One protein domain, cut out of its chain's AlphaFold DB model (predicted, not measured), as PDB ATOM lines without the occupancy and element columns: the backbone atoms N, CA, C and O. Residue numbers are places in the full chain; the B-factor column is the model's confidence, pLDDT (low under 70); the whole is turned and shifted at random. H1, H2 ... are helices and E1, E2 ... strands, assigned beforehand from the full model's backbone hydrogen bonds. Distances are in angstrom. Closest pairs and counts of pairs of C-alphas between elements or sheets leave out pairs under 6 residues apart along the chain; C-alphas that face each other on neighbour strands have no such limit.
ATOM      1  N   ILE A  19     196.358 109.465 165.087       45.16
ATOM      2  CA  ILE A  19     194.948 109.530 165.456       45.16
ATOM      3  C   ILE A  19     194.739 110.733 166.375       45.16
ATOM      4  O   ILE A  19     195.089 110.688 167.547       45.16
ATOM      5  N   PHE A  20     194.185 111.790 165.780       52.16
ATOM      6  CA  PHE A  20     193.322 112.829 166.336       52.16
ATOM      7  C   PHE A  20     193.458 113.096 167.853       52.16
ATOM      8  O   PHE A  20     192.981 112.282 168.647       52.16
ATOM      9  N   PRO A  21     193.958 114.281 168.274       49.84
ATOM     10  CA  PRO A  21     194.004 114.712 169.683       49.84
ATOM     11  C   PRO A  21     192.666 114.561 170.430       49.84
ATOM     12  O   PRO A  21     192.630 114.316 171.634       49.84
ATOM     13  N   ILE A  22     191.561 114.630 169.683       51.19
ATOM     14  CA  ILE A  22     190.178 114.398 170.120       51.19
ATOM     15  C   ILE A  22     189.981 113.026 170.784       51.19
ATOM     16  O   ILE A  22     189.168 112.863 171.691       51.19
ATOM     17  N   LEU A  23     190.696 111.997 170.324       51.25
ATOM     18  CA  LEU A  23     190.565 110.646 170.863       51.25
ATOM     19  C   LEU A  23     191.453 110.404 172.086       51.25
ATOM     20  O   LEU A  23     191.206 109.415 172.788       51.25
ATOM     21  N   THR A  24     192.423 111.285 172.341       51.69
ATOM     22  CA  THR A  24     193.463 111.141 173.368       51.69
ATOM     23  C   THR A  24     193.347 112.127 174.527       51.69
ATOM     24  O   THR A  24     193.949 111.859 175.561       51.69
ATOM     25  N   ASN A  25     192.593 113.223 174.398       59.03
ATOM     26  CA  ASN A  25     192.376 114.160 175.497       59.03
ATOM     27  C   ASN A  25     191.083 113.805 176.267       59.03
ATOM     28  O   ASN A  25     189.996 113.914 175.695       59.03
ATOM     29  N   PRO A  26     191.175 113.317 177.520       61.16
ATOM     30  CA  PRO A  26     190.010 112.990 178.341       61.16
ATOM     31  C   PRO A  26     189.298 114.227 178.907       61.16
ATOM     32  O   PRO A  26     188.189 114.073 179.410       61.16
ATOM     33  N   ASP A  27     189.916 115.408 178.818       65.88
ATOM     34  CA  ASP A  27     189.437 116.629 179.472       65.88
ATOM     35  C   ASP A  27     188.458 117.444 178.615       65.88
ATOM     36  O   ASP A  27     187.900 118.420 179.106       65.88
ATOM     37  N   TYR A  28     188.229 117.058 177.355       65.50
ATOM     38  CA  TYR A  28     187.235 117.734 176.522       65.50
ATOM     39  C   TYR A  28     185.816 117.458 177.021       65.50
ATOM     40  O   TYR A  28     185.435 116.298 177.227       65.50
ATOM     41  N   SER A  29     185.012 118.517 177.131       74.00
ATOM     42  CA  SER A  29     183.565 118.376 177.275       74.00
ATOM     43  C   SER A  29     182.958 117.729 176.022       74.00
ATOM     44  O   SER A  29     183.583 117.653 174.958       74.00
ATOM     45  N   GLU A  30     181.726 117.229 176.129       74.06
ATOM     46  CA  GLU A  30     181.038 116.659 174.969       74.06
ATOM     47  C   GLU A  30     180.837 117.710 173.869       74.06
ATOM     48  O   GLU A  30     181.008 117.397 172.690       74.06
ATOM     49  N   GLU A  31     180.544 118.959 174.237       75.50
ATOM     50  CA  GLU A  31     180.413 120.062 173.287       75.50
ATOM     51  C   GLU A  31     181.738 120.355 172.571       75.50
ATOM     52  O   GLU A  31     181.774 120.356 171.340       75.50
ATOM     53  N   GLU A  32     182.836 120.506 173.319       73.06
ATOM     54  CA  GLU A  32     184.172 120.752 172.757       73.06
ATOM     55  C   GLU A  32     184.599 119.618 171.818       73.06
ATOM     56  O   GLU A  32     185.113 119.845 170.723       73.06
ATOM     57  N   TYR A  33     184.329 118.370 172.204       74.44
ATOM     58  CA  TYR A  33     184.608 117.209 171.366       74.44
ATOM     59  C   TYR A  33     183.868 117.280 170.021       74.44
ATOM     60  O   TYR A  33     184.456 116.987 168.977       74.44
ATOM     61  N   GLN A  34     182.580 117.639 170.032       73.69
ATOM     62  CA  GLN A  34     181.763 117.720 168.818       73.69
ATOM     63  C   GLN A  34     182.228 118.846 167.892       73.69
ATOM     64  O   GLN A  34     182.255 118.649 166.674       73.69
ATOM     65  N   GLU A  35     182.628 119.992 168.446       78.81
ATOM     66  CA  GLU A  35     183.171 121.109 167.669       78.81
ATOM     67  C   GLU A  35     184.482 120.725 166.978       78.81
ATOM     68  O   GLU A  35     184.572 120.790 165.750       78.81
ATOM     69  N   ILE A  36     185.456 120.197 167.727       74.81
ATOM     70  CA  ILE A  36     186.753 119.816 167.148       74.81
ATOM     71  C   ILE A  36     186.567 118.673 166.129       74.81
ATOM     72  O   ILE A  36     187.239 118.635 165.095       74.81
ATOM     73  N   LEU A  37     185.638 117.738 166.374       76.69
ATOM     74  CA  LEU A  37     185.359 116.639 165.441       76.69
ATOM     75  C   LEU A  37     184.776 117.165 164.129       76.69
ATOM     76  O   LEU A  37     185.164 116.706 163.052       76.69
ATOM     77  N   LYS A  38     183.849 118.121 164.210       79.62
ATOM     78  CA  LYS A  38     183.241 118.752 163.040       79.62
ATOM     79  C   LYS A  38     184.292 119.472 162.196       79.62
ATOM     80  O   LYS A  38     184.304 119.288 160.978       79.62
ATOM     81  N   ASP A  39     185.206 120.194 162.836       78.12
ATOM     82  CA  ASP A  39     186.305 120.878 162.151       78.12
ATOM     83  C   ASP A  39     187.221 119.886 161.428       78.12
ATOM     84  O   ASP A  39     187.548 120.061 160.254       78.12
ATOM     85  N   GLN A  40     187.570 118.775 162.077       74.69
ATOM     86  CA  GLN A  40     188.404 117.741 161.463       74.69
ATOM     87  C   GLN A  40     187.725 117.026 160.295       74.69
ATOM     88  O   GLN A  40     188.377 116.720 159.293       74.69
ATOM     89  N   LEU A  41     186.422 116.759 160.402       79.56
ATOM     90  CA  LEU A  41     185.650 116.193 159.298       79.56
ATOM     91  C   LEU A  41     185.596 117.154 158.110       79.56
ATOM     92  O   LEU A  41     185.697 116.703 156.968       79.56
ATOM     93  N   GLN A  42     185.499 118.459 158.364       77.75
ATOM     94  CA  GLN A  42     185.529 119.464 157.311       77.75
ATOM     95  C   GLN A  42     186.905 119.544 156.632       77.75
ATOM     96  O   GLN A  42     186.971 119.555 155.404       77.75
ATOM     97  N   ILE A  43     187.996 119.506 157.405       77.88
ATOM     98  CA  ILE A  43     189.369 119.451 156.875       77.88
ATOM     99  C   ILE A  43     189.554 118.225 155.984       77.88
ATOM    100  O   ILE A  43     190.071 118.328 154.870       77.88
ATOM    101  N   LYS A  44     189.103 117.057 156.454       77.81
ATOM    102  CA  LYS A  44     189.171 115.816 155.681       77.81
ATOM    103  C   LYS A  44     188.370 115.920 154.383       77.81
ATOM    104  O   LYS A  44     188.884 115.580 153.326       77.81
ATOM    105  N   HIS A  45     187.140 116.423 154.455       77.94
ATOM    106  CA  HIS A  45     186.300 116.623 153.278       77.94
ATOM    107  C   HIS A  45     186.963 117.557 152.253       77.94
ATOM    108  O   HIS A  45     186.912 117.301 151.051       77.94
ATOM    109  N   ASP A  46     187.597 118.636 152.704       77.31
ATOM    110  CA  ASP A  46     188.275 119.580 151.819       77.31
ATOM    111  C   ASP A  46     189.505 118.955 151.143       77.31
ATOM    112  O   ASP A  46     189.725 119.188 149.954       77.31
ATOM    113  N   LEU A  47     190.255 118.098 151.845       76.44
ATOM    114  CA  LEU A  47     191.335 117.300 151.252       76.44
ATOM    115  C   LEU A  47     190.803 116.302 150.212       76.44
ATOM    116  O   LEU A  47     191.323 116.249 149.099       76.44
ATOM    117  N   ASP A  48     189.740 115.565 150.546       76.06
ATOM    118  CA  ASP A  48     189.139 114.549 149.670       76.06
ATOM    119  C   ASP A  48     188.518 115.172 148.404       76.06
ATOM    120  O   ASP A  48     188.514 114.563 147.333       76.06
ATOM    121  N   THR A  49     188.006 116.402 148.506       82.25
ATOM    122  CA  THR A  49     187.391 117.138 147.387       82.25
ATOM    123  C   THR A  49     188.352 118.079 146.658       82.25
ATOM    124  O   THR A  49     187.942 118.746 145.707       82.25
ATOM    125  N   GLY A  50     189.622 118.147 147.075       78.88
ATOM    126  CA  GLY A  50     190.622 119.036 146.480       78.88
ATOM    127  C   GLY A  50     190.359 120.528 146.718       78.88
ATOM    128  O   GLY A  50     190.889 121.369 145.991       78.88
ATOM    129  N   LYS A  51     189.550 120.882 147.724       82.38
ATOM    130  CA  LYS A  51     189.287 122.266 148.151       82.38
ATOM    131  C   LYS A  51     190.448 122.807 148.985       82.38
ATOM    132  O   LYS A  51     190.327 123.073 150.182       82.38
ATOM    133  N   VAL A  52     191.592 122.959 148.331       81.50
ATOM    134  CA  VAL A  52     192.812 123.512 148.917       81.50
ATOM    135  C   VAL A  52     193.130 124.873 148.303       81.50
ATOM    136  O   VAL A  52     192.908 125.110 147.115       81.50
ATOM    137  N   ARG A  53     193.676 125.781 149.111       80.19
ATOM    138  CA  ARG A  53     194.203 127.073 148.665       80.19
ATOM    139  C   ARG A  53     195.704 127.128 148.856       80.19
ATOM    140  O   ARG A  53     196.234 126.684 149.871       80.19
ATOM    141  N   LYS A  54     196.380 127.742 147.886       80.81
ATOM    142  CA  LYS A  54     197.795 128.087 148.001       80.81
ATOM    143  C   LYS A  54     197.928 129.341 148.844       80.81
ATOM    144  O   LYS A  54     197.436 130.397 148.452       80.81
ATOM    145  N   VAL A  55     198.603 129.213 149.976       83.00
ATOM    146  CA  VAL A  55     198.910 130.329 150.867       83.00
ATOM    147  C   VAL A  55     200.416 130.425 151.099       83.00
ATOM    148  O   VAL A  55     201.116 129.407 151.050       83.00
ATOM    149  N   PRO A  56     200.940 131.638 151.328       81.62
ATOM    150  CA  PRO A  56     202.341 131.821 151.668       81.62
ATOM    151  C   PRO A  56     202.622 131.250 153.064       81.62
ATOM    152  O   PRO A  56     201.999 131.642 154.049       81.62
ATOM    153  N   ALA A  57     203.573 130.324 153.153       82.50
ATOM    154  CA  ALA A  57     204.113 129.845 154.414       82.50
ATOM    155  C   ALA A  57     205.358 130.651 154.777       82.50
ATOM    156  O   ALA A  57     206.301 130.745 153.989       82.50
ATOM    157  N   PHE A  58     205.360 131.173 155.999       79.00
ATOM    158  CA  PHE A  58     206.514 131.814 156.611       79.00
ATOM    159  C   PHE A  58     206.932 130.990 157.820       79.00
ATOM    160  O   PHE A  58     206.110 130.688 158.692       79.00
ATOM    161  N   THR A  59     208.208 130.637 157.879       80.19
ATOM    162  CA  THR A  59     208.825 130.124 159.098       80.19
ATOM    163  C   THR A  59     208.852 131.210 160.175       80.19
ATOM    164  O   THR A  59     208.662 132.400 159.910       80.19
ATOM    165  N   TYR A  60     209.078 130.791 161.419       79.50
ATOM    166  CA  TYR A  60     209.168 131.708 162.551       79.50
ATOM    167  C   TYR A  60     210.254 132.776 162.340       79.50
ATOM    168  O   TYR A  60     209.982 133.965 162.508       79.50
ATOM    169  N   ASP A  61     211.433 132.366 161.870       76.75
ATOM    170  CA  ASP A  61     212.561 133.263 161.608       76.75
ATOM    171  C   ASP A  61     212.244 134.261 160.481       76.75
ATOM    172  O   ASP A  61     212.531 135.450 160.593       76.75
ATOM    173  N   GLU A  62     211.568 133.818 159.415       78.38
ATOM    174  CA  GLU A  62     211.143 134.700 158.318       78.38
ATOM    175  C   GLU A  62     210.119 135.749 158.770       78.38
ATOM    176  O   GLU A  62     210.173 136.896 158.319       78.38
ATOM    177  N   LYS A  63     209.209 135.393 159.688       81.19
ATOM    178  CA  LYS A  63     208.294 136.367 160.304       81.19
ATOM    179  C   LYS A  63     209.038 137.355 161.199       81.19
ATOM    180  O   LYS A  63     208.739 138.545 161.156       81.19
ATOM    181  N   GLN A  64     210.026 136.902 161.973       83.81
ATOM    182  CA  GLN A  64     210.855 137.803 162.783       83.81
ATOM    183  C   GLN A  64     211.641 138.802 161.923       83.81
ATOM    184  O   GLN A  64     211.792 139.961 162.302       83.81
ATOM    185  N   LEU A  65     212.086 138.373 160.741       85.31
ATOM    186  CA  LEU A  65     212.756 139.222 159.755       85.31
ATOM    187  C   LEU A  65     211.793 140.145 158.980       85.31
ATOM    188  O   LEU A  65     212.245 140.946 158.161       85.31
ATOM    189  N   GLY A  66     210.482 140.060 159.223       84.19
ATOM    190  CA  GLY A  66     209.474 140.887 158.558       84.19
ATOM    191  C   GLY A  66     209.274 140.552 157.076       84.19
ATOM    192  O   GLY A  66     208.855 141.415 156.298       84.19
ATOM    193  N   LEU A  67     209.612 139.326 156.654       83.50
ATOM    194  CA  LEU A  67     209.483 138.906 155.255       83.50
ATOM    195  C   LEU A  67     208.018 138.790 154.807       83.50
ATOM    196  O   LEU A  67     207.732 138.884 153.614       83.50
ATOM    197  N   ASP A  68     207.092 138.648 155.751       78.56
ATOM    198  CA  ASP A  68     205.645 138.749 155.550       78.56
ATOM    199  C   ASP A  68     205.249 140.121 154.981       78.56
ATOM    200  O   ASP A  68     204.603 140.205 153.937       78.56
ATOM    201  N   LYS A  69     205.757 141.204 155.576       84.31
ATOM    202  CA  LYS A  69     205.522 142.578 155.101       84.31
ATOM    203  C   LYS A  69     206.209 142.857 153.767       84.31
ATOM    204  O   LYS A  69     205.750 143.687 152.982       84.31
ATOM    205  N   LEU A  70     207.336 142.197 153.502       82.25
ATOM    206  CA  LEU A  70     208.022 142.296 152.211       82.25
ATOM    207  C   LEU A  70     207.273 141.539 151.113       82.25
ATOM    208  O   LEU A  70     207.256 142.001 149.972       82.25
ATOM    209  N   TYR A  71     206.626 140.423 151.445       83.56
ATOM    210  CA  TYR A  71     205.737 139.713 150.530       83.56
ATOM    211  C   TYR A  71     204.519 140.566 150.156       83.56
ATOM    212  O   TYR A  71     204.216 140.675 148.970       83.56
ATOM    213  N   GLU A  72     203.891 141.256 151.114       81.75
ATOM    214  CA  GLU A  72     202.782 142.190 150.837       81.75
ATOM    215  C   GLU A  72     203.181 143.313 149.867       81.75
ATOM    216  O   GLU A  72     202.377 143.761 149.050       81.75
ATOM    217  N   LYS A  73     204.449 143.740 149.911       86.44
ATOM    218  CA  LYS A  73     205.029 144.732 148.990       86.44
ATOM    219  C   LYS A  73     205.537 144.131 147.671       86.44
ATOM    220  O   LYS A  73     206.032 144.868 146.820       86.44
ATOM    221  N   GLY A  74     205.441 142.812 147.493       83.06
ATOM    222  CA  GLY A  74     205.907 142.082 146.310       83.06
ATOM    223  C   GLY A  74     207.428 141.910 146.215       83.06
ATOM    224  O   GLY A  74     207.938 141.533 145.161       83.06
ATOM    225  N   TRP A  75     208.167 142.198 147.287       84.19
ATOM    226  CA  TRP A  75     209.638 142.172 147.321       84.19
ATOM    227  C   TRP A  75     210.204 140.839 147.808       84.19
ATOM    228  O   TRP A  75     211.395 140.578 147.652       84.19
ATOM    229  N   TYR A  76     209.353 139.985 148.371       79.81
ATOM    230  CA  TYR A  76     209.709 138.648 148.817       79.81
ATOM    231  C   TYR A  76     208.766 137.608 148.212       79.81
ATOM    232  O   TYR A  76     207.573 137.860 148.060       79.81
ATOM    233  N   LYS A  77     209.301 136.434 147.859       84.06
ATOM    234  CA  LYS A  77     208.524 135.292 147.359       84.06
ATOM    235  C   LYS A  77     208.643 134.136 148.355       84.06
ATOM    236  O   LYS A  77     209.618 133.389 148.275       84.06
ATOM    237  N   PRO A  78     207.686 133.988 149.284       81.25
ATOM    238  CA  PRO A  78     207.692 132.908 150.257       81.25
ATOM    239  C   PRO A  78     207.379 131.568 149.595       81.25
ATOM    240  O   PRO A  78     206.873 131.488 148.469       81.25
ATOM    241  N   LYS A  79     207.638 130.493 150.336       82.81
ATOM    242  CA  LYS A  79     207.217 129.156 149.934       82.81
ATOM    243  C   LYS A  79     205.692 129.081 149.976       82.81
ATOM    244  O   LYS A  79     205.084 129.339 151.007       82.81
ATOM    245  N   MET A  80     205.072 128.696 148.867       82.19
ATOM    246  CA  MET A  80     203.631 128.448 148.833       82.19
ATOM    247  C   MET A  80     203.333 127.037 149.338       82.19
ATOM    248  O   MET A  80     203.987 126.079 148.918       82.19
ATOM    249  N   VAL A  81     202.338 126.910 150.209       81.75
ATOM    250  CA  VAL A  81     201.812 125.626 150.684       81.75
ATOM    251  C   VAL A  81     200.328 125.534 150.372       81.75
ATOM    252  O   VAL A  81     199.623 126.540 150.351       81.75
ATOM    253  N   GLU A  82     199.858 124.324 150.101       79.62
ATOM    254  CA  GLU A  82     198.438 124.053 149.907       79.62
ATOM    255  C   GLU A  82     197.821 123.713 151.261       79.62
ATOM    256  O   GLU A  82     198.243 122.760 151.915       79.62
ATOM    257  N   LEU A  83     196.845 124.514 151.691       79.06
ATOM    258  CA  LEU A  83     196.078 124.274 152.907       79.06
ATOM    259  C   LEU A  83     194.591 124.092 152.576       79.06
ATOM    260  O   LEU A  83     194.074 124.804 151.712       79.06
ATOM    261  N   PRO A  84     193.890 123.170 153.256       78.81
ATOM    262  CA  PRO A  84     192.436 123.047 153.176       78.81
ATOM    263  C   PRO A  84     191.742 124.372 153.499       78.81
ATOM    264  O   PRO A  84     192.117 125.052 154.457       78.81
ATOM    265  N   GLU A  85     190.717 124.736 152.724       78.38
ATOM    266  CA  GLU A  85     189.999 126.006 152.908       78.38
ATOM    267  C   GLU A  85     189.403 126.166 154.312       78.38
ATOM    268  O   GLU A  85     189.369 127.276 154.840       78.38
ATOM    269  N   SER A  86     188.960 125.077 154.934       72.44
ATOM    270  CA  SER A  86     188.442 125.072 156.306       72.44
ATOM    271  C   SER A  86     189.443 125.522 157.365       72.44
ATOM    272  O   SER A  86     189.024 126.165 158.322       72.44
ATOM    273  N   ILE A  87     190.743 125.275 157.187       70.12
ATOM    274  CA  ILE A  87     191.773 125.745 158.131       70.12
ATOM    275  C   ILE A  87     191.926 127.268 158.048       70.12
ATOM    276  O   ILE A  87     192.182 127.923 159.051       70.12
ATOM    277  N   LEU A  88     191.708 127.842 156.863       65.50
ATOM    278  CA  LEU A  88     191.834 129.279 156.614       65.50
ATOM    279  C   LEU A  88     190.630 130.093 157.115       65.50
ATOM    280  O   LEU A  88     190.676 131.318 157.098       65.50
ATOM    281  N   ARG A  89     189.532 129.440 157.520       56.56
ATOM    282  CA  ARG A  89     188.326 130.125 158.019       56.56
ATOM    283  C   ARG A  89     188.445 130.606 159.464       56.56
ATOM    284  O   ARG A  89     187.638 131.440 159.856       56.56
TER     285      ARG A  89
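AT A GLANCE: This is residues 19 to 89 of the 92 residues of an uncharacterized protein of Enterococcus sp. 2F9_DIV0599 (UniProt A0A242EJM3). The long helix H2 and a narrow two-stranded ribbon, E1 and E2, make an open V; short H1 folds back beside the outer end of H2, and short H3 and H4 sit at the ribbon's far end. The 71 printed residues run H1, H2, E1, H3, H4, E2, antiparallel in the sheet E1 - E2, class mixed. The whole is only just loose, close to extended, radius of gyration of the C-alphas 16.4 A, spanning 47 by 29 by 19 A.

HOW THE PARTS SIT: H1, residues 21 to 24, only just touches H2, residues 30 to 48, with 3 pairs of C-alphas within 8 A, the closest Ile 22 and Tyr 33, 6.4 A; H2 does so with residues 33 to 37 alone. E1, residues 52 to 57, and E2, residues 79 to 84, are antiparallel at 143 degrees, with N 53 and O 83 within hydrogen-bond range at 2.8 A. The closest C-alphas of H2 and E2 are Asp 46 and Pro 84, 5.6 A. H3, residues 60 to 64, and H4, residues 67 to 72, are close but not clearly touching, closest C-alphas Glu 62 and Asp 68, 7.4 A. Every O i to N i+4 pair is within range in H2, H3 and H4; H1 is too short for one, and its 1 O i to N i+3 pair is within range.

IN THESE COORDINATES: H1 begins at C-alpha 21 (194.004, 114.712, 169.683). H2 is 26.6 A long, E1 14.1 A and E2 16.3 A, ending at C-alpha 84 (192.436, 123.047, 153.176).

THE WHOLE: The farthest C-alphas, Glu 30 and Trp 75, are 47.3 A apart. The printed part has no cut and no long link. Residues 19 to 28 and 88 to 89 of the model have pLDDT under 70.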